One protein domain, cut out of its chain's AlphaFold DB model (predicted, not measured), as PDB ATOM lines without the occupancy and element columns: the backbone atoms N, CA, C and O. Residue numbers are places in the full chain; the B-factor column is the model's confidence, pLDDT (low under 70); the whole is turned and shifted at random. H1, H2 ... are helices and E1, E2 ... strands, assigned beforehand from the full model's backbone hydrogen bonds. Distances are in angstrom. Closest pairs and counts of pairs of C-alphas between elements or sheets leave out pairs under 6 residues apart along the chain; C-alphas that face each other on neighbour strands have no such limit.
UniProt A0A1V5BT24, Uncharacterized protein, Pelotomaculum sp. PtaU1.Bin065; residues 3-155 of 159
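This is residues 3 to 155 of the 159 residues of an uncharacterized protein of Pelotomaculum sp. PtaU1.Bin065 (UniProt A0A1V5BT24). A small three-stranded sheet stands at one end of a rod built along one long helix, H6, which makes most of the length. The shorter helices H1 to H5 zigzag along H6, with H1 and H2 near the sheet's end and H5 near the other; H1, H3, H4 and H5 pack on H6. The printed part has 153 residues, with six named helices and three named strands in the order E1 H1 H2 H3 H4 H5 H6 E2 E3; the sheet runs E1 E2 E3 and is mixed, and the class is mostly helix. It is only just extended, close to loose, with a radius of gyration of the C-alphas of 22.5 A and spans of 73 by 35 by 19 A.

The strands are E1, residues 3 to 5, beginning with C-alpha 3 at (19.977, 43.008, -6.674), E2, residues 146 to 149, and E3, residues 152 to 154, ending with C-alpha 154 at (21.665, 52.345, -3.374). H6, residues 95 to 140, measures 66.7 A from C-alpha 95 at (64.094, 15.209, 25.458). H1, residues 8 to 26, is 27.9 A long, H2, 32 to 43, 15.0 A, H3, 45 to 64, 28.1 A, H4, 66 to 72, 10.9 A, and H5, 76 to 90, 21.7 A.

E1 and E2 are parallel, with N 5 and O 148 at 2.8 A; E2 and E3 form an antiparallel hairpin, with N 149 and O 152 at 2.9 A. E1, the six helices and E2 make a strand-helix-strand unit, two parallel neighbour strands with helices between. H1 is on the sheet, making two layers, helix over sheet, at a height over the sheet of 13.1 A. H6 is the hub, touching four helices, and the packing is mostly crossed. H5 touches its residues 98 to 110 at a steep tilt of 55 degrees, opposite ways, closest at the C-alphas of Val 80 and Leu 105, 5.7 A. H3 touches it at 51 degrees, closest at those of Val 56 and Lys 123, 6.2 A. H4 touches it through Ile 72 and Asn 113, 6.7 A, and H1 through Met 17 and Tyr 135, 6.2 A, the closest C-alphas. H2 touches H1, closest at the C-alphas of Ala 20 and Phe 39, 6.4 A. Every O i to N i+4 pair is within hydrogen-bond range in H2, H3 and H6, but 14 of 15 in H1, 10 of 11 in H5 and 1 of 3 in H4, where 4 of 4 O i to N i+3 pairs are.

The C-alphas of Lys 28 and Ala 92, the two farthest apart, are 74.1 A apart. The printed part has no cut and its links are tight. Mean pLDDT of the printed part is 85.4; residues 28, 88 to 92 and 155 are under 70.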
ATOM      1  N   ILE A   3      18.647  43.556  -6.951       81.81
ATOM      2  CA  ILE A   3      19.977  43.008  -6.674       81.81
ATOM      3  C   ILE A   3      20.247  43.243  -5.190       81.81
ATOM      4  O   ILE A   3      19.993  44.336  -4.679       81.81
ATOM      5  N   ILE A   4      20.682  42.199  -4.497       86.81
ATOM      6  CA  ILE A   4      21.091  42.259  -3.096       86.81
ATOM      7  C   ILE A   4      22.607  42.147  -3.104       86.81
ATOM      8  O   ILE A   4      23.124  41.235  -3.733       86.81
ATOM      9  N   LEU A   5      23.271  43.105  -2.468       88.56
ATOM     10  CA  LEU A   5      24.706  43.084  -2.244       88.56
ATOM     11  C   LEU A   5      24.941  42.504  -0.848       88.56
ATOM     12  O   LEU A   5      24.469  43.072   0.144       88.56
ATOM     13  N   GLU A   6      25.612  41.366  -0.783       87.38
ATOM     14  CA  GLU A   6      25.755  40.541   0.415       87.38
ATOM     15  C   GLU A   6      26.899  41.030   1.311       87.38
ATOM     16  O   GLU A   6      26.802  40.970   2.538       87.38
ATOM     17  N   ASN A   7      27.945  41.609   0.720       87.25
ATOM     18  CA  ASN A   7      29.145  42.029   1.439       87.25
ATOM     19  C   ASN A   7      29.673  43.407   0.982       87.25
ATOM     20  O   ASN A   7      29.136  44.068   0.086       87.25
ATOM     21  N   SER A   8      30.689  43.911   1.687       88.69
ATOM     22  CA  SER A   8      31.315  45.203   1.371       88.69
ATOM     23  C   SER A   8      32.043  45.202   0.032       88.69
ATOM     24  O   SER A   8      32.082  46.251  -0.615       88.69
ATOM     25  N   PHE A   9      32.586  44.058  -0.390       90.75
ATOM     26  CA  PHE A   9      33.245  43.917  -1.681       90.75
ATOM     27  C   PHE A   9      32.253  44.119  -2.828       90.75
ATOM     28  O   PHE A   9      32.498  44.953  -3.692       90.75
ATOM     29  N   GLU A  10      31.078  43.492  -2.784       89.88
ATOM     30  CA  GLU A  10      30.013  43.680  -3.774       89.88
ATOM     31  C   GLU A  10      29.493  45.121  -3.808       89.88
ATOM     32  O   GLU A  10      29.255  45.673  -4.885       89.88
ATOM     33  N   LYS A  11      29.364  45.774  -2.642       90.06
ATOM     34  CA  LYS A  11      29.019  47.206  -2.560       90.06
ATOM     35  C   LYS A  11      30.050  48.083  -3.260       90.06
ATOM     36  O   LYS A  11      29.679  48.961  -4.042       90.06
ATOM     37  N   TRP A  12      31.327  47.865  -2.965       91.56
ATOM     38  CA  TRP A  12      32.415  48.593  -3.606       91.56
ATOM     39  C   TRP A  12      32.446  48.315  -5.112       91.56
ATOM     40  O   TRP A  12      32.440  49.258  -5.908       91.56
ATOM     41  N   ALA A  13      32.384  47.037  -5.491       90.12
ATOM     42  CA  ALA A  13      32.390  46.583  -6.868       90.12
ATOM     43  C   ALA A  13      31.279  47.283  -7.643       90.12
ATOM     44  O   ALA A  13      31.576  47.918  -8.649       90.12
ATOM     45  N   TRP A  14      30.043  47.286  -7.123       89.06
ATOM     46  CA  TRP A  14      28.891  47.968  -7.719       89.06
ATOM     47  C   TRP A  14      29.161  49.450  -8.006       89.06
ATOM     48  O   TRP A  14      28.974  49.910  -9.135       89.06
ATOM     49  N   GLY A  15      29.657  50.195  -7.012       87.88
ATOM     50  CA  GLY A  15      30.017  51.605  -7.184       87.88
ATOM     51  C   GLY A  15      31.103  51.804  -8.246       87.88
ATOM     52  O   GLY A  15      31.039  52.738  -9.052       87.88
ATOM     53  N   MET A  16      32.070  50.889  -8.316       87.31
ATOM     54  CA  MET A  16      33.076  50.909  -9.371       87.31
ATOM     55  C   MET A  16      32.502  50.589 -10.748       87.31
ATOM     56  O   MET A  16      32.919  51.220 -11.719       87.31
ATOM     57  N   MET A  17      31.506  49.707 -10.852       86.88
ATOM     58  CA  MET A  17      30.852  49.387 -12.129       86.88
ATOM     59  C   MET A  17      30.133  50.595 -12.707       86.88
ATOM     60  O   MET A  17      30.223  50.848 -13.904       86.88
ATOM     61  N   ILE A  18      29.469  51.380 -11.860       86.44
ATOM     62  CA  ILE A  18      28.796  52.612 -12.278       86.44
ATOM     63  C   ILE A  18      29.812  53.602 -12.858       86.44
ATOM     64  O   ILE A  18      29.610  54.136 -13.954       86.44
ATOM     65  N   LYS A  19      30.943  53.803 -12.169       85.44
ATOM     66  CA  LYS A  19      32.037  54.659 -12.659       85.44
ATOM     67  C   LYS A  19      32.629  54.121 -13.966       85.44
ATOM     68  O   LYS A  19      32.816  54.887 -14.916       85.44
ATOM     69  N   ALA A  20      32.900  52.818 -14.026       84.12
ATOM     70  CA  ALA A  20      33.466  52.144 -15.188       84.12
ATOM     71  C   ALA A  20      32.545  52.260 -16.405       84.12
ATOM     72  O   ALA A  20      33.005  52.623 -17.488       84.12
ATOM     73  N   HIS A  21      31.243  52.042 -16.216       83.75
ATOM     74  CA  HIS A  21      30.238  52.124 -17.267       83.75
ATOM     75  C   HIS A  21      30.075  53.553 -17.786       83.75
ATOM     76  O   HIS A  21      30.145  53.772 -18.991       83.75
ATOM     77  N   SER A  22      30.007  54.551 -16.896       83.12
ATOM     78  CA  SER A  22      29.981  55.960 -17.313       83.12
ATOM     79  C   SER A  22      31.236  56.365 -18.105       83.12
ATOM     80  O   SER A  22      31.177  57.224 -18.988       83.12
ATOM     81  N   ASN A  23      32.395  55.759 -17.813       81.81
ATOM     82  CA  ASN A  23      33.609  55.953 -18.611       81.81
ATOM     83  C   ASN A  23      33.521  55.256 -19.976       81.81
ATOM     84  O   ASN A  23      33.931  55.844 -20.975       81.81
ATOM     85  N   PHE A  24      32.987  54.032 -20.004       82.50
ATOM     86  CA  PHE A  24      32.803  53.228 -21.212       82.50
ATOM     87  C   PHE A  24      31.913  53.943 -22.230       82.50
ATOM     88  O   PHE A  24      32.293  54.096 -23.384       82.50
ATOM     89  N   GLU A  25      30.769  54.480 -21.801       79.69
ATOM     90  CA  GLU A  25      29.848  55.187 -22.701       79.69
ATOM     91  C   GLU A  25      30.485  56.396 -23.403       79.69
ATOM     92  O   GLU A  25      30.106  56.749 -24.525       79.69
ATOM     93  N   LYS A  26      31.488  57.016 -22.765       79.12
ATOM     94  CA  LYS A  26      32.256  58.143 -23.315       79.12
ATOM     95  C   LYS A  26      33.362  57.707 -24.280       79.12
ATOM     96  O   LYS A  26      33.858  58.546 -25.028       79.12
ATOM     97  N   LYS A  27      33.767  56.435 -24.264       71.12
ATOM     98  CA  LYS A  27      34.874  55.875 -25.053       71.12
ATOM     99  C   LYS A  27      34.384  54.656 -25.834       71.12
ATOM    100  O   LYS A  27      34.483  53.529 -25.367       71.12
ATOM    101  N   LYS A  28      33.866  54.886 -27.043       66.50
ATOM    102  CA  LYS A  28      33.189  53.854 -27.851       66.50
ATOM    103  C   LYS A  28      34.117  52.922 -28.641       66.50
ATOM    104  O   LYS A  28      33.623  52.098 -29.403       66.50
ATOM    105  N   ASP A  29      35.430  53.037 -28.460       75.81
ATOM    106  CA  ASP A  29      36.413  52.405 -29.351       75.81
ATOM    107  C   ASP A  29      36.971  51.081 -28.801       75.81
ATOM    108  O   ASP A  29      37.749  50.416 -29.481       75.81
ATOM    109  N   LEU A  30      36.602  50.701 -27.573       78.88
ATOM    110  CA  LEU A  30      37.057  49.475 -26.912       78.88
ATOM    111  C   LEU A  30      35.913  48.471 -26.792       78.88
ATOM    112  O   LEU A  30      34.760  48.846 -26.567       78.88
ATOM    113  N   SER A  31      36.238  47.183 -26.871       85.81
ATOM    114  CA  SER A  31      35.319  46.142 -26.417       85.81
ATOM    115  C   SER A  31      35.093  46.240 -24.903       85.81
ATOM    116  O   SER A  31      35.888  46.823 -24.162       85.81
ATOM    117  N   LEU A  32      34.005  45.635 -24.423       82.38
ATOM    118  CA  LEU A  32      33.689  45.602 -22.995       82.38
ATOM    119  C   LEU A  32      34.827  44.975 -22.176       82.38
ATOM    120  O   LEU A  32      35.219  45.535 -21.157       82.38
ATOM    121  N   CYS A  33      35.384  43.856 -22.655       79.94
ATOM    122  CA  CYS A  33      36.473  43.140 -21.988       79.94
ATOM    123  C   CYS A  33      37.727  44.015 -21.868       79.94
ATOM    124  O   CYS A  33      38.315  44.119 -20.794       79.94
ATOM    125  N   GLU A  34      38.117  44.675 -22.962       86.06
ATOM    126  CA  GLU A  34      39.278  45.573 -22.982       86.06
ATOM    127  C   GLU A  34      39.063  46.773 -22.064       86.06
ATOM    128  O   GLU A  34      39.981  47.196 -21.360       86.06
ATOM    129  N   HIS A  35      37.841  47.312 -22.031       85.50
ATOM    130  CA  HIS A  35      37.511  48.413 -21.137       85.50
ATOM    131  C   HIS A  35      37.573  48.000 -19.670       85.50
ATOM    132  O   HIS A  35      38.124  48.746 -18.868       85.50
ATOM    133  N   MET A  36      37.050  46.826 -19.314       84.06
ATOM    134  CA  MET A  36      37.139  46.296 -17.951       84.06
ATOM    135  C   MET A  36      38.586  46.089 -17.528       84.06
ATOM    136  O   MET A  36      38.983  46.592 -16.479       84.06
ATOM    137  N   GLY A  37      39.375  45.410 -18.366       82.94
ATOM    138  CA  GLY A  37      40.791  45.178 -18.106       82.94
ATOM    139  C   GLY A  37      41.522  46.493 -17.864       82.94
ATOM    140  O   GLY A  37      42.147  46.666 -16.825       82.94
ATOM    141  N   ARG A  38      41.347  47.473 -18.755       83.69
ATOM    142  CA  ARG A  38      41.951  48.798 -18.597       83.69
ATOM    143  C   ARG A  38      41.447  49.538 -17.358       83.69
ATOM    144  O   ARG A  38      42.210  50.210 -16.669       83.69
ATOM    145  N   PHE A  39      40.147  49.501 -17.091       85.38
ATOM    146  CA  PHE A  39      39.571  50.276 -16.001       85.38
ATOM    147  C   PHE A  39      40.016  49.737 -14.640       85.38
ATOM    148  O   PHE A  39      40.520  50.505 -13.826       85.38
ATOM    149  N   PHE A  40      39.886  48.430 -14.415       85.06
ATOM    150  CA  PHE A  40      40.231  47.814 -13.138       85.06
ATOM    151  C   PHE A  40      41.741  47.637 -12.958       85.06
ATOM    152  O   PHE A  40      42.252  47.953 -11.890       85.06
ATOM    153  N   ASN A  41      42.472  47.208 -13.994       83.38
ATOM    154  CA  ASN A  41      43.896  46.885 -13.857       83.38
ATOM    155  C   ASN A  41      44.837  48.057 -14.160       83.38
ATOM    156  O   ASN A  41      45.991  47.999 -13.744       83.38
ATOM    157  N   ASP A  42      44.374  49.120 -14.831       85.25
ATOM    158  CA  ASP A  42      45.217  50.291 -15.112       85.25
ATOM    159  C   ASP A  42      44.727  51.549 -14.386       85.25
ATOM    160  O   ASP A  42      45.500  52.197 -13.683       85.25
ATOM    161  N   LEU A  43      43.453  51.932 -14.556       85.88
ATOM    162  CA  LEU A  43      42.945  53.215 -14.043       85.88
ATOM    163  C   LEU A  43      42.660  53.194 -12.540       85.88
ATOM    164  O   LEU A  43      42.949  54.168 -11.851       85.88
ATOM    165  N   CYS A  44      42.085  52.101 -12.050       87.62
ATOM    166  CA  CYS A  44      41.707  51.908 -10.652       87.62
ATOM    167  C   CYS A  44      42.534  50.799  -9.997       87.62
ATOM    168  O   CYS A  44      42.056  50.163  -9.059       87.62
ATOM    169  N   ARG A  45      43.755  50.558 -10.490       89.62
ATOM    170  CA  ARG A  45      44.582  49.415 -10.088       89.62
ATOM    171  C   ARG A  45      44.776  49.329  -8.582       89.62
ATOM    172  O   ARG A  45      44.429  48.316  -8.001       89.62
ATOM    173  N   GLU A  46      45.268  50.395  -7.958       91.62
ATOM    174  CA  GLU A  46      45.586  50.400  -6.521       91.62
ATOM    175  C   GLU A  46      44.342  50.148  -5.656       91.62
ATOM    176  O   GLU A  46      44.378  49.342  -4.733       91.62
ATOM    177  N   GLU A  47      43.220  50.797  -5.987       92.12
ATOM    178  CA  GLU A  47      41.947  50.593  -5.286       92.12
ATOM    179  C   GLU A  47      41.429  49.160  -5.482       92.12
ATOM    180  O   GLU A  47      40.941  48.540  -4.541       92.12
ATOM    181  N   THR A  48      41.583  48.613  -6.691       90.44
ATOM    182  CA  THR A  48      41.161  47.251  -7.037       90.44
ATOM    183  C   THR A  48      42.016  46.203  -6.330       90.44
ATOM    184  O   THR A  48      41.471  45.291  -5.721       90.44
ATOM    185  N   GLU A  49      43.340  46.345  -6.360       92.38
ATOM    186  CA  GLU A  49      44.280  45.454  -5.671       92.38
ATOM    187  C   GLU A  49      44.050  45.472  -4.159       92.38
ATOM    188  O   GLU A  49      43.996  44.413  -3.538       92.38
ATOM    189  N   HIS A  50      43.832  46.652  -3.571       92.25
ATOM    190  CA  HIS A  50      43.532  46.763  -2.147       92.25
ATOM    191  C   HIS A  50      42.226  46.052  -1.772       92.25
ATOM    192  O   HIS A  50      42.173  45.328  -0.782       92.25
ATOM    193  N   MET A  51      41.171  46.227  -2.570       93.00
ATOM    194  CA  MET A  51      39.880  45.598  -2.292       93.00
ATOM    195  C   MET A  51      39.893  44.088  -2.510       93.00
ATOM    196  O   MET A  51      39.246  43.377  -1.746       93.00
ATOM    197  N   ILE A  52      40.651  43.595  -3.493       92.50
ATOM    198  CA  ILE A  52      40.865  42.157  -3.668       92.50
ATOM    199  C   ILE A  52      41.631  41.590  -2.471       92.50
ATOM    200  O   ILE A  52      41.199  40.587  -1.917       92.50
ATOM    201  N   ALA A  53      42.709  42.240  -2.022       91.25
ATOM    202  CA  ALA A  53      43.469  41.788  -0.856       91.25
ATOM    203  C   ALA A  53      42.590  41.695   0.405       91.25
ATOM    204  O   ALA A  53      42.589  40.664   1.073       91.25
ATOM    205  N   ASN A  54      41.774  42.722   0.671       92.19
ATOM    206  CA  ASN A  54      40.841  42.719   1.802       92.19
ATOM    207  C   ASN A  54      39.805  41.583   1.706       92.19
ATOM    208  O   ASN A  54      39.457  40.972   2.713       92.19
ATOM    209  N   GLU A  55      39.293  41.301   0.506       93.88
ATOM    210  CA  GLU A  55      38.334  40.212   0.287       93.88
ATOM    211  C   GLU A  55      38.996  38.835   0.452       93.88
ATOM    212  O   GLU A  55      38.405  37.941   1.055       93.88
ATOM    213  N   VAL A  56      40.244  38.663  -0.004       91.00
ATOM    214  CA  VAL A  56      41.020  37.436   0.236       91.00
ATOM    215  C   VAL A  56      41.225  37.211   1.736       91.00
ATOM    216  O   VAL A  56      40.973  36.109   2.222       91.00
ATOM    217  N   GLU A  57      41.632  38.242   2.481       88.88
ATOM    218  CA  GLU A  57      41.768  38.178   3.942       88.88
ATOM    219  C   GLU A  57      40.437  37.839   4.626       88.88
ATOM    220  O   GLU A  57      40.403  37.000   5.525       88.88
ATOM    221  N   SER A  58      39.322  38.420   4.172       89.88
ATOM    222  CA  SER A  58      37.992  38.094   4.699       89.88
ATOM    223  C   SER A  58      37.654  36.615   4.495       89.88
ATOM    224  O   SER A  58      37.261  35.938   5.443       89.88
ATOM    225  N   ARG A  59      37.865  36.084   3.284       90.56
ATOM    226  CA  ARG A  59      37.599  34.669   2.968       90.56
ATOM    227  C   ARG A  59      38.512  33.718   3.737       90.56
ATOM    228  O   ARG A  59      38.078  32.641   4.131       90.56
ATOM    229  N   LEU A  60      39.761  34.114   3.981       86.69
ATOM    230  CA  LEU A  60      40.681  33.365   4.840       86.69
ATOM    231  C   LEU A  60      40.150  33.244   6.266       86.69
ATOM    232  O   LEU A  60      40.158  32.151   6.828       86.69
ATOM    233  N   VAL A  61      39.682  34.353   6.840       88.06
ATOM    234  CA  VAL A  61      39.114  34.365   8.193       88.06
ATOM    235  C   VAL A  61      37.840  33.529   8.265       88.06
ATOM    236  O   VAL A  61      37.626  32.828   9.251       88.06
ATOM    237  N   GLU A  62      37.002  33.568   7.231       89.12
ATOM    238  CA  GLU A  62      35.796  32.738   7.158       89.12
ATOM    239  C   GLU A  62      36.111  31.237   7.101       89.12
ATOM    240  O   GLU A  62      35.390  30.441   7.702       89.12
ATOM    241  N   GLU A  63      37.184  30.841   6.410       87.12
ATOM    242  CA  GLU A  63      37.549  29.431   6.234       87.12
ATOM    243  C   GLU A  63      38.370  28.863   7.401       87.12
ATOM    244  O   GLU A  63      38.147  27.722   7.811       87.12
ATOM    245  N   TYR A  64      39.300  29.649   7.955       84.19
ATOM    246  CA  TYR A  64      40.294  29.184   8.933       84.19
ATOM    247  C   TYR A  64      40.180  29.840  10.317       84.19
ATOM    248  O   TYR A  64      40.900  29.440  11.230       84.19
ATOM    249  N   GLY A  65      39.288  30.816  10.493       87.31
ATOM    250  CA  GLY A  65      39.204  31.617  11.713       87.31
ATOM    251  C   GLY A  65      40.253  32.729  11.769       87.31
ATOM    252  O   GLY A  65      41.114  32.857  10.902       87.31
ATOM    253  N   VAL A  66      40.183  33.564  12.809       85.50
ATOM    254  CA  VAL A  66      41.144  34.667  13.017       85.50
ATOM    255  C   VAL A  66      42.512  34.160  13.476       85.50
ATOM    256  O   VAL A  66      43.513  34.857  13.326       85.50
ATOM    257  N   GLU A  67      42.572  32.936  14.000       80.62
ATOM    258  CA  GLU A  67      43.799  32.285  14.454       80.62
ATOM    259  C   GLU A  67      44.771  31.991  13.303       80.62
ATOM    260  O   GLU A  67      45.950  31.746  13.545       80.62
ATOM    261  N   VAL A  68      44.327  32.070  12.044       79.31
ATOM    262  CA  VAL A  68      45.210  31.950  10.875       79.31
ATOM    263  C   VAL A  68      46.374  32.944  10.922       79.31
ATOM    264  O   VAL A  68      47.507  32.584  10.593       79.31
ATOM    265  N   PHE A  69      46.121  34.169  11.396       77.00
ATOM    266  CA  PHE A  69      47.121  35.235  11.490       77.00
ATOM    267  C   PHE A  69      48.238  34.905  12.485       77.00
ATOM    268  O   PHE A  69      49.398  35.231  12.234       77.00
ATOM    269  N   ASP A  70      47.934  34.132  13.532       76.50
ATOM    270  CA  ASP A  70      48.932  33.643  14.490       76.50
ATOM    271  C   ASP A  70      49.950  32.678  13.862       76.50
ATOM    272  O   ASP A  70      50.990  32.411  14.471       76.50
ATOM    273  N   VAL A  71      49.661  32.147  12.670       76.94
ATOM    274  CA  VAL A  71      50.535  31.234  11.923       76.94
ATOM    275  C   VAL A  71      51.237  31.947  10.767       76.94
ATOM    276  O   VAL A  71      52.423  31.715  10.548       76.94
ATOM    277  N   ILE A  72      50.545  32.816  10.026       79.56
ATOM    278  CA  ILE A  72      51.093  33.441   8.804       79.56
ATOM    279  C   ILE A  72      51.887  34.728   9.057       79.56
ATOM    280  O   ILE A  72      52.749  35.072   8.249       79.56
ATOM    281  N   GLU A  73      51.629  35.441  10.160       80.50
ATOM    282  CA  GLU A  73      52.321  36.701  10.483       80.50
ATOM    283  C   GLU A  73      53.609  36.495  11.296       80.50
ATOM    284  O   GLU A  73      54.365  37.438  11.558       80.50
ATOM    285  N   VAL A  74      53.887  35.258  11.704       84.00
ATOM    286  CA  VAL A  74      55.074  34.896  12.478       84.00
ATOM    287  C   VAL A  74      56.028  34.066  11.633       84.00
ATOM    288  O   VAL A  74      55.617  33.286  10.786       84.00
ATOM    289  N   ASP A  75      57.329  34.220  11.868       88.19
ATOM    290  CA  ASP A  75      58.316  33.326  11.269       88.19
ATOM    291  C   ASP A  75      58.264  31.923  11.909       88.19
ATOM    292  O   ASP A  75      57.851  31.764  13.061       88.19
ATOM    293  N   GLU A  76      58.730  30.906  11.169       91.12
ATOM    294  CA  GLU A  76      58.741  29.489  11.587       91.12
ATOM    295  C   GLU A  76      59.299  29.313  13.005       91.12
ATOM    296  O   GLU A  76      58.753  28.573  13.821       91.12
ATOM    297  N   LYS A  77      60.372  30.042  13.334       91.25
ATOM    298  CA  LYS A  77      61.037  29.932  14.631       91.25
ATOM    299  C   LYS A  77      60.144  30.439  15.763       91.25
ATOM    300  O   LYS A  77      60.099  29.808  16.818       91.25
ATOM    301  N   LYS A  78      59.448  31.562  15.573       91.19
ATOM    302  CA  LYS A  78      58.494  32.092  16.560       91.19
ATOM    303  C   LYS A  78      57.294  31.171  16.745       91.19
ATOM    304  O   LYS A  78      56.894  30.961  17.887       91.19
ATOM    305  N   TYR A  79      56.762  30.611  15.659       90.38
ATOM    306  CA  TYR A  79      55.665  29.645  15.723       90.38
ATOM    307  C   TYR A  79      56.060  28.411  16.545       90.38
ATOM    308  O   TYR A  79      55.399  28.084  17.530       90.38
ATOM    309  N   VAL A  80      57.201  27.796  16.216       90.50
ATOM    310  CA  VAL A  80      57.720  26.623  16.935       90.50
ATOM    311  C   VAL A  80      57.983  26.961  18.399       90.50
ATOM    312  O   VAL A  80      57.576  26.214  19.280       90.50
ATOM    313  N   GLN A  81      58.607  28.107  18.691       91.19
ATOM    314  CA  GLN A  81      58.864  28.517  20.073       91.19
ATOM    315  C   GLN A  81      57.567  28.694  20.875       91.19
ATOM    316  O   GLN A  81      57.521  28.289  22.036       91.19
ATOM    317  N   LYS A  82      56.523  29.285  20.277       88.25
ATOM    318  CA  LYS A  82      55.201  29.427  20.906       88.25
ATOM    319  C   LYS A  82      54.608  28.048  21.203       88.25
ATOM    320  O   LYS A  82      54.250  27.798  22.347       88.25
ATOM    321  N   GLY A  83      54.588  27.147  20.220       87.12
ATOM    322  CA  GLY A  83      54.065  25.787  20.388       87.12
ATOM    323  C   GLY A  83      54.811  24.984  21.457       87.12
ATOM    324  O   GLY A  83      54.180  24.373  22.318       87.12
ATOM    325  N   VAL A  84      56.145  25.060  21.460       88.25
ATOM    326  CA  VAL A  84      57.000  24.422  22.470       88.25
ATOM    327  C   VAL A  84      56.714  24.971  23.866       88.25
ATOM    328  O   VAL A  84      56.552  24.184  24.792       88.25
ATOM    329  N   ASN A  85      56.620  26.295  24.031       86.81
ATOM    330  CA  ASN A  85      56.349  26.911  25.333       86.81
ATOM    331  C   ASN A  85      54.985  26.483  25.891       86.81
ATOM    332  O   ASN A  85      54.910  26.105  27.056       86.81
ATOM    333  N   THR A  86      53.941  26.472  25.057       82.06
ATOM    334  CA  THR A  86      52.599  26.033  25.464       82.06
ATOM    335  C   THR A  86      52.605  24.588  25.972       82.06
ATOM    336  O   THR A  86      52.065  24.308  27.035       82.06
ATOM    337  N   HIS A  87      53.271  23.667  25.267       70.06
ATOM    338  CA  HIS A  87      53.300  22.250  25.658       70.06
ATOM    339  C   HIS A  87      54.225  21.974  26.857       70.06
ATOM    340  O   HIS A  87      53.962  21.063  27.644       70.06
ATOM    341  N   TYR A  88      55.287  22.768  27.037       65.25
ATOM    342  CA  TYR A  88      56.171  22.679  28.206       65.25
ATOM    343  C   TYR A  88      55.514  23.153  29.503       65.25
ATOM    344  O   TYR A  88      55.830  22.634  30.573       65.25
ATOM    345  N   GLU A  89      54.623  24.144  29.421       60.19
ATOM    346  CA  GLU A  89      53.850  24.616  30.575       60.19
ATOM    347  C   GLU A  89      52.838  23.560  31.055       60.19
ATOM    348  O   GLU A  89      52.467  23.556  32.230       60.19
ATOM    349  N   GLU A  90      52.454  22.619  30.185       59.78
ATOM    350  CA  GLU A  90      51.434  21.604  30.463       59.78
ATOM    351  C   GLU A  90      52.001  20.228  30.862       59.78
ATOM    352  O   GLU A  90      51.351  19.509  31.624       59.78
ATOM    353  N   CYS A  91      53.220  19.863  30.437       59.28
ATOM    354  CA  CYS A  91      53.802  18.539  30.694       59.28
ATOM    355  C   CYS A  91      55.328  18.568  30.903       59.28
ATOM    356  O   CYS A  91      56.076  19.166  30.132       59.28
ATOM    357  N   ALA A  92      55.824  17.815  31.893       67.25
ATOM    358  CA  ALA A  92      57.248  17.494  32.021       67.25
ATOM    359  C   ALA A  92      57.655  16.465  30.946       67.25
ATOM    360  O   ALA A  92      57.700  15.263  31.214       67.25
ATOM    361  N   MET A  93      57.882  16.936  29.718       78.00
ATOM    362  CA  MET A  93      58.252  16.096  28.573       78.00
ATOM    363  C   MET A  93      59.700  15.603  28.642       78.00
ATOM    364  O   MET A  93      60.578  16.269  29.200       78.00
ATOM    365  N   SER A  94      59.950  14.441  28.033       84.81
ATOM    366  CA  SER A  94      61.307  13.948  27.794       84.81
ATOM    367  C   SER A  94      61.997  14.717  26.655       84.81
ATOM    368  O   SER A  94      61.356  15.440  25.892       84.81
ATOM    369  N   GLU A  95      63.320  14.576  26.537       85.06
ATOM    370  CA  GLU A  95      64.094  15.209  25.458       85.06
ATOM    371  C   GLU A  95      63.713  14.660  24.073       85.06
ATOM    372  O   GLU A  95      63.634  15.427  23.112       85.06
ATOM    373  N   ASP A  96      63.405  13.363  23.990       88.38
ATOM    374  CA  ASP A  96      62.953  12.715  22.755       88.38
ATOM    375  C   ASP A  96      61.567  13.239  22.336       88.38
ATOM    376  O   ASP A  96      61.367  13.597  21.174       88.38
ATOM    377  N   ASP A  97      60.633  13.374  23.289       88.50
ATOM    378  CA  ASP A  97      59.296  13.931  23.029       88.50
ATOM    379  C   ASP A  97      59.373  15.400  22.591       88.50
ATOM    380  O   ASP A  97      58.655  15.825  21.686       88.50
ATOM    381  N   LEU A  98      60.282  16.182  23.189       88.25
ATOM    382  CA  LEU A  98      60.515  17.564  22.778       88.25
ATOM    383  C   LEU A  98      61.028  17.649  21.337       88.25
ATOM    384  O   LEU A  98      60.568  18.494  20.568       88.25
ATOM    385  N   GLN A  99      62.010  16.821  20.977       90.19
ATOM    386  CA  GLN A  99      62.544  16.820  19.616       90.19
ATOM    387  C   GLN A  99      61.461  16.447  18.606       90.19
ATOM    388  O   GLN A  99      61.360  17.113  17.574       90.19
ATOM    389  N   GLN A 100      60.623  15.456  18.920       92.12
ATOM    390  CA  GLN A 100      59.502  15.085  18.063       92.12
ATOM    391  C   GLN A 100      58.489  16.229  17.926       92.12
ATOM    392  O   GLN A 100      58.134  16.582  16.805       92.12
ATOM    393  N   LEU A 101      58.113  16.891  19.028       90.56
ATOM    394  CA  LEU A 101      57.212  18.048  18.993       90.56
ATOM    395  C   LEU A 101      57.754  19.176  18.101       90.56
ATOM    396  O   LEU A 101      57.003  19.793  17.350       90.56
ATOM    397  N   ILE A 102      59.059  19.463  18.166       91.94
ATOM    398  CA  ILE A 102      59.681  20.485  17.310       91.94
ATOM    399  C   ILE A 102      59.561  20.102  15.833       91.94
ATOM    400  O   ILE A 102      59.256  20.971  15.014       91.94
ATOM    401  N   VAL A 103      59.803  18.833  15.483       94.38
ATOM    402  CA  VAL A 103      59.637  18.352  14.103       94.38
ATOM    403  C   VAL A 103      58.188  18.525  13.656       94.38
ATOM    404  O   VAL A 103      57.958  19.126  12.607       94.38
ATOM    405  N   ASP A 104      57.233  18.089  14.477       92.75
ATOM    406  CA  ASP A 104      55.804  18.152  14.165       92.75
ATOM    407  C   ASP A 104      55.344  19.604  13.938       92.75
ATOM    408  O   ASP A 104      54.722  19.904  12.920       92.75
ATOM    409  N   LEU A 105      55.737  20.540  14.813       91.69
ATOM    410  CA  LEU A 105      55.410  21.968  14.682       91.69
ATOM    411  C   LEU A 105      56.036  22.610  13.434       91.69
ATOM    412  O   LEU A 105      55.423  23.465  12.792       91.69
ATOM    413  N   VAL A 106      57.265  22.223  13.070       93.75
ATOM    414  CA  VAL A 106      57.908  22.702  11.833       93.75
ATOM    415  C   VAL A 106      57.156  22.192  10.605       93.75
ATOM    416  O   VAL A 106      56.928  22.951   9.656       93.75
ATOM    417  N   GLU A 107      56.780  20.912  10.593       94.06
ATOM    418  CA  GLU A 107      56.023  20.318   9.491       94.06
ATOM    419  C   GLU A 107      54.632  20.937   9.360       94.06
ATOM    420  O   GLU A 107      54.232  21.297   8.247       94.06
ATOM    421  N   GLU A 108      53.937  21.144  10.480       90.56
ATOM    422  CA  GLU A 108      52.646  21.827  10.543       90.56
ATOM    423  C   GLU A 108      52.746  23.240   9.958       90.56
ATOM    424  O   GLU A 108      52.053  23.553   8.986       90.56
ATOM    425  N   TYR A 109      53.677  24.059  10.460       90.56
ATOM    426  CA  TYR A 109      53.887  25.429   9.987       90.56
ATOM    427  C   TYR A 109      54.146  25.490   8.477       90.56
ATOM    428  O   TYR A 109      53.584  26.329   7.765       90.56
ATOM    429  N   ARG A 110      55.006  24.605   7.959       91.50
ATOM    430  CA  ARG A 110      55.355  24.571   6.530       91.50
ATOM    431  C   ARG A 110      54.200  24.088   5.669       91.50
ATOM    432  O   ARG A 110      53.971  24.649   4.594       91.50
ATOM    433  N   SER A 111      53.493  23.053   6.117       89.19
ATOM    434  CA  SER A 111      52.312  22.530   5.432       89.19
ATOM    435  C   SER A 111      51.237  23.609   5.335       89.19
ATOM    436  O   SER A 111      50.760  23.902   4.235       89.19
ATOM    437  N   PHE A 112      50.957  24.276   6.455       86.94
ATOM    438  CA  PHE A 112      49.998  25.367   6.534       86.94
ATOM    439  C   PHE A 112      50.388  26.534   5.625       86.94
ATOM    440  O   PHE A 112      49.606  26.937   4.769       86.94
ATOM    441  N   ASN A 113      51.633  27.014   5.707       87.12
ATOM    442  CA  ASN A 113      52.118  28.100   4.851       87.12
ATOM    443  C   ASN A 113      52.021  27.778   3.356       87.12
ATOM    444  O   ASN A 113      51.776  28.667   2.539       87.12
ATOM    445  N   ARG A 114      52.234  26.517   2.969       87.62
ATOM    446  CA  ARG A 114      52.073  26.091   1.575       87.62
ATOM    447  C   ARG A 114      50.609  26.148   1.144       87.62
ATOM    448  O   ARG A 114      50.334  26.650   0.058       87.62
ATOM    449  N   ILE A 115      49.696  25.637   1.970       85.12
ATOM    450  CA  ILE A 115      48.251  25.686   1.702       85.12
ATOM    451  C   ILE A 115      47.800  27.143   1.601       85.12
ATOM    452  O   ILE A 115      47.202  27.514   0.598       85.12
ATOM    453  N   TYR A 116      48.198  27.976   2.560       85.12
ATOM    454  CA  TYR A 116      47.916  29.407   2.588       85.12
ATOM    455  C   TYR A 116      48.374  30.127   1.315       85.12
ATOM    456  O   TYR A 116      47.594  30.827   0.680       85.12
ATOM    457  N   LYS A 117      49.627  29.935   0.882       85.94
ATOM    458  CA  LYS A 117      50.130  30.590  -0.338       85.94
ATOM    459  C   LYS A 117      49.360  30.168  -1.583       85.94
ATOM    460  O   LYS A 117      49.089  31.004  -2.437       85.94
ATOM    461  N   ASN A 118      49.012  28.887  -1.681       85.75
ATOM    462  CA  ASN A 118      48.189  28.406  -2.784       85.75
ATOM    463  C   ASN A 118      46.785  29.016  -2.720       85.75
ATOM    464  O   ASN A 118      46.282  29.473  -3.740       85.75
ATOM    465  N   PHE A 119      46.197  29.083  -1.524       85.25
ATOM    466  CA  PHE A 119      44.897  29.694  -1.290       85.25
ATOM    467  C   PHE A 119      44.869  31.158  -1.718       85.25
ATOM    468  O   PHE A 119      43.985  31.538  -2.472       85.25
ATOM    469  N   MET A 120      45.864  31.954  -1.314       85.81
ATOM    470  CA  MET A 120      45.982  33.366  -1.701       85.81
ATOM    471  C   MET A 120      45.936  33.544  -3.218       85.81
ATOM    472  O   MET A 120      45.154  34.345  -3.720       85.81
ATOM    473  N   VAL A 121      46.745  32.768  -3.948       86.31
ATOM    474  CA  VAL A 121      46.811  32.847  -5.414       86.31
ATOM    475  C   VAL A 121      45.481  32.430  -6.038       86.31
ATOM    476  O   VAL A 121      44.948  33.140  -6.882       86.31
ATOM    477  N   THR A 122      44.914  31.303  -5.602       89.50
ATOM    478  CA  THR A 122      43.646  30.809  -6.155       89.50
ATOM    479  C   THR A 122      42.479  31.747  -5.842       89.50
ATOM    480  O   THR A 122      41.675  32.024  -6.727       89.50
ATOM    481  N   LYS A 123      42.395  32.292  -4.623       91.19
ATOM    482  CA  LYS A 123      41.328  33.221  -4.238       91.19
ATOM    483  C   LYS A 123      41.425  34.561  -4.933       91.19
ATOM    484  O   LYS A 123      40.390  35.098  -5.310       91.19
ATOM    485  N   GLU A 124      42.628  35.093  -5.123       92.38
ATOM    486  CA  GLU A 124      42.795  36.318  -5.899       92.38
ATOM    487  C   GLU A 124      42.235  36.147  -7.321       92.38
ATOM    488  O   GLU A 124      41.461  36.991  -7.782       92.38
ATOM    489  N   ASP A 125      42.567  35.039  -7.989       91.25
ATOM    490  CA  ASP A 125      42.069  34.742  -9.334       91.25
ATOM    491  C   ASP A 125      40.539  34.562  -9.354       91.25
ATOM    492  O   ASP A 125      39.864  35.156 -10.200       91.25
ATOM    493  N   GLU A 126      39.978  33.823  -8.389       93.38
ATOM    494  CA  GLU A 126      38.524  33.651  -8.230       93.38
ATOM    495  C   GLU A 126      37.808  34.997  -8.049       93.38
ATOM    496  O   GLU A 126      36.836  35.285  -8.746       93.38
ATOM    497  N   ILE A 127      38.311  35.873  -7.173       93.19
ATOM    498  CA  ILE A 127      37.707  37.188  -6.911       93.19
ATOM    499  C   ILE A 127      37.773  38.082  -8.157       93.19
ATOM    500  O   ILE A 127      36.829  38.820  -8.454       93.19
ATOM    501  N   ARG A 128      38.866  38.022  -8.929       91.44
ATOM    502  CA  ARG A 128      38.984  38.759 -10.203       91.44
ATOM    503  C   ARG A 128      37.984  38.253 -11.242       91.44
ATOM    504  O   ARG A 128      37.395  39.056 -11.981       91.44
ATOM    505  N   GLU A 129      37.775  36.943 -11.303       90.56
ATOM    506  CA  GLU A 129      36.774  36.330 -12.170       90.56
ATOM    507  C   GLU A 129      35.348  36.701 -11.730       90.56
ATOM    508  O   GLU A 129      34.530  37.089 -12.569       90.56
ATOM    509  N   GLU A 130      35.054  36.679 -10.431       91.75
ATOM    510  CA  GLU A 130      33.775  37.120  -9.867       91.75
ATOM    511  C   GLU A 130      33.500  38.593 -10.177       91.75
ATOM    512  O   GLU A 130      32.422  38.924 -10.672       91.75
ATOM    513  N   LEU A 131      34.484  39.478  -9.988       89.81
ATOM    514  CA  LEU A 131      34.372  40.897 -10.338       89.81
ATOM    515  C   LEU A 131      34.036  41.080 -11.824       89.81
ATOM    516  O   LEU A 131      33.210  41.920 -12.198       89.81
ATOM    517  N   THR A 132      34.650  40.257 -12.676       87.31
ATOM    518  CA  THR A 132      34.403  40.254 -14.117       87.31
ATOM    519  C   THR A 132      32.963  39.841 -14.426       87.31
ATOM    520  O   THR A 132      32.237  40.571 -15.108       87.31
ATOM    521  N   HIS A 133      32.505  38.713 -13.878       88.12
ATOM    522  CA  HIS A 133      31.131  38.228 -14.037       88.12
ATOM    523  C   HIS A 133      30.098  39.213 -13.492       88.12
ATOM    524  O   HIS A 133      29.048  39.442 -14.108       88.12
ATOM    525  N   PHE A 134      30.406  39.836 -12.360       86.81
ATOM    526  CA  PHE A 134      29.553  40.825 -11.734       86.81
ATOM    527  C   PHE A 134      29.394  42.053 -12.645       86.81
ATOM    528  O   PHE A 134      28.273  42.526 -12.848       86.81
ATOM    529  N   TYR A 135      30.459  42.479 -13.336       85.81
ATOM    530  CA  TYR A 135      30.378  43.573 -14.307       85.81
ATOM    531  C   TYR A 135      29.608  43.203 -15.572       85.81
ATOM    532  O   TYR A 135      28.824  44.014 -16.062       85.81
ATOM    533  N   TYR A 136      29.761  41.985 -16.095       85.56
ATOM    534  CA  TYR A 136      28.913  41.515 -17.195       85.56
ATOM    535  C   TYR A 136      27.440  41.501 -16.807       85.56
ATOM    536  O   TYR A 136      26.583  41.909 -17.597       85.56
ATOM    537  N   THR A 137      27.144  41.059 -15.588       84.81
ATOM    538  CA  THR A 137      25.786  41.060 -15.053       84.81
ATOM    539  C   THR A 137      25.265  42.491 -14.983       84.81
ATOM    540  O   THR A 137      24.235  42.783 -15.584       84.81
ATOM    541  N   PHE A 138      26.014  43.414 -14.375       85.06
ATOM    542  CA  PHE A 138      25.690  44.842 -14.347       85.06
ATOM    543  C   PHE A 138      25.473  45.426 -15.755       85.06
ATOM    544  O   PHE A 138      24.488  46.124 -16.016       85.06
ATOM    545  N   PHE A 139      26.366  45.120 -16.699       83.88
ATOM    546  CA  PHE A 139      26.329  45.642 -18.064       83.88
ATOM    547  C   PHE A 139      25.108  45.159 -18.852       83.88
ATOM    548  O   PHE A 139      24.567  45.918 -19.656       83.88
ATOM    549  N   ASN A 140      24.614  43.954 -18.585       82.94
ATOM    550  CA  ASN A 140      23.424  43.416 -19.245       82.94
ATOM    551  C   ASN A 140      22.130  43.643 -18.451       82.94
ATOM    552  O   ASN A 140      21.036  43.458 -18.985       82.94
ATOM    553  N   ALA A 141      22.229  44.055 -17.187       81.31
ATOM    554  CA  ALA A 141      21.063  44.255 -16.346       81.31
ATOM    555  C   ALA A 141      20.235  45.486 -16.794       81.31
ATOM    556  O   ALA A 141      20.791  46.467 -17.316       81.31
ATOM    557  N   PRO A 142      18.897  45.442 -16.615       78.75
ATOM    558  CA  PRO A 142      17.993  46.513 -17.032       78.75
ATOM    559  C   PRO A 142      18.262  47.816 -16.270       78.75
ATOM    560  O   PRO A 142      18.686  47.792 -15.126       78.75
ATOM    561  N   GLN A 143      17.958  48.975 -16.858       74.62
ATOM    562  CA  GLN A 143      18.220  50.273 -16.205       74.62
ATOM    563  C   GLN A 143      17.432  50.466 -14.892       74.62
ATOM    564  O   GLN A 143      17.915  51.092 -13.952       74.62
ATOM    565  N   ASN A 144      16.236  49.876 -14.795       73.19
ATOM    566  CA  ASN A 144      15.370  49.967 -13.617       73.19
ATOM    567  C   ASN A 144      15.651  48.821 -12.629       73.19
ATOM    568  O   ASN A 144      14.867  47.870 -12.508       73.19
ATOM    569  N   LEU A 145      16.785  48.909 -11.932       79.12
ATOM    570  CA  LEU A 145      17.174  47.997 -10.852       79.12
ATOM    571  C   LEU A 145      17.080  48.686  -9.500       79.12
ATOM    572  O   LEU A 145      17.485  49.834  -9.340       79.12
ATOM    573  N   THR A 146      16.587  47.949  -8.510       82.44
ATOM    574  CA  THR A 146      16.736  48.327  -7.105       82.44
ATOM    575  C   THR A 146      17.910  47.550  -6.535       82.44
ATOM    576  O   THR A 146      17.875  46.320  -6.512       82.44
ATOM    577  N   VAL A 147      18.933  48.263  -6.086       84.00
ATOM    578  CA  VAL A 147      20.140  47.681  -5.496       84.00
ATOM    579  C   VAL A 147      20.063  47.899  -3.998       84.00
ATOM    580  O   VAL A 147      19.798  49.020  -3.566       84.00
ATOM    581  N   ILE A 148      20.231  46.836  -3.216       86.31
ATOM    582  CA  ILE A 148      20.104  46.892  -1.758       86.31
ATOM    583  C   ILE A 148      21.361  46.338  -1.105       86.31
ATOM    584  O   ILE A 148      21.790  45.249  -1.460       86.31
ATOM    585  N   TYR A 149      21.898  47.054  -0.122       88.00
ATOM    586  CA  TYR A 149      22.980  46.598   0.749       88.00
ATOM    587  C   TYR A 149      22.599  46.874   2.202       88.00
ATOM    588  O   TYR A 149      22.326  48.023   2.528       88.00
ATOM    589  N   LYS A 150      22.590  45.855   3.074       86.94
ATOM    590  CA  LYS A 150      22.212  45.998   4.501       86.94
ATOM    591  C   LYS A 150      20.945  46.849   4.708       86.94
ATOM    592  O   LYS A 150      20.952  47.822   5.452       86.94
ATOM    593  N   ASP A 151      19.882  46.507   3.980       84.38
ATOM    594  CA  ASP A 151      18.584  47.204   3.960       84.38
ATOM    595  C   ASP A 151      18.585  48.648   3.416       84.38
ATOM    596  O   ASP A 151      17.522  49.256   3.269       84.38
ATOM    597  N   GLU A 152      19.737  49.184   3.006       84.38
ATOM    598  CA  GLU A 152      19.853  50.478   2.334       84.38
ATOM    599  C   GLU A 152      19.670  50.331   0.819       84.38
ATOM    600  O   GLU A 152      20.328  49.512   0.175       84.38
ATOM    601  N   ILE A 153      18.808  51.160   0.222       82.44
ATOM    602  CA  ILE A 153      18.670  51.247  -1.238       82.44
ATOM    603  C   ILE A 153      19.773  52.152  -1.794       82.44
ATOM    604  O   ILE A 153      19.803  53.351  -1.514       82.44
ATOM    605  N   ILE A 154      20.628  51.602  -2.654       78.12
ATOM    606  CA  ILE A 154      21.665  52.345  -3.374       78.12
ATOM    607  C   ILE A 154      21.028  52.913  -4.654       78.12
ATOM    608  O   ILE A 154      20.866  52.210  -5.649       78.12
ATOM    609  N   GLN A 155      20.600  54.182  -4.625       60.62
ATOM    610  CA  GLN A 155      19.889  54.857  -5.731       60.62
ATOM    611  C   GLN A 155      20.794  55.358  -6.876       60.62
ATOM    612  O   GLN A 155      20.478  56.338  -7.551       60.62
TER     613      GLN A 155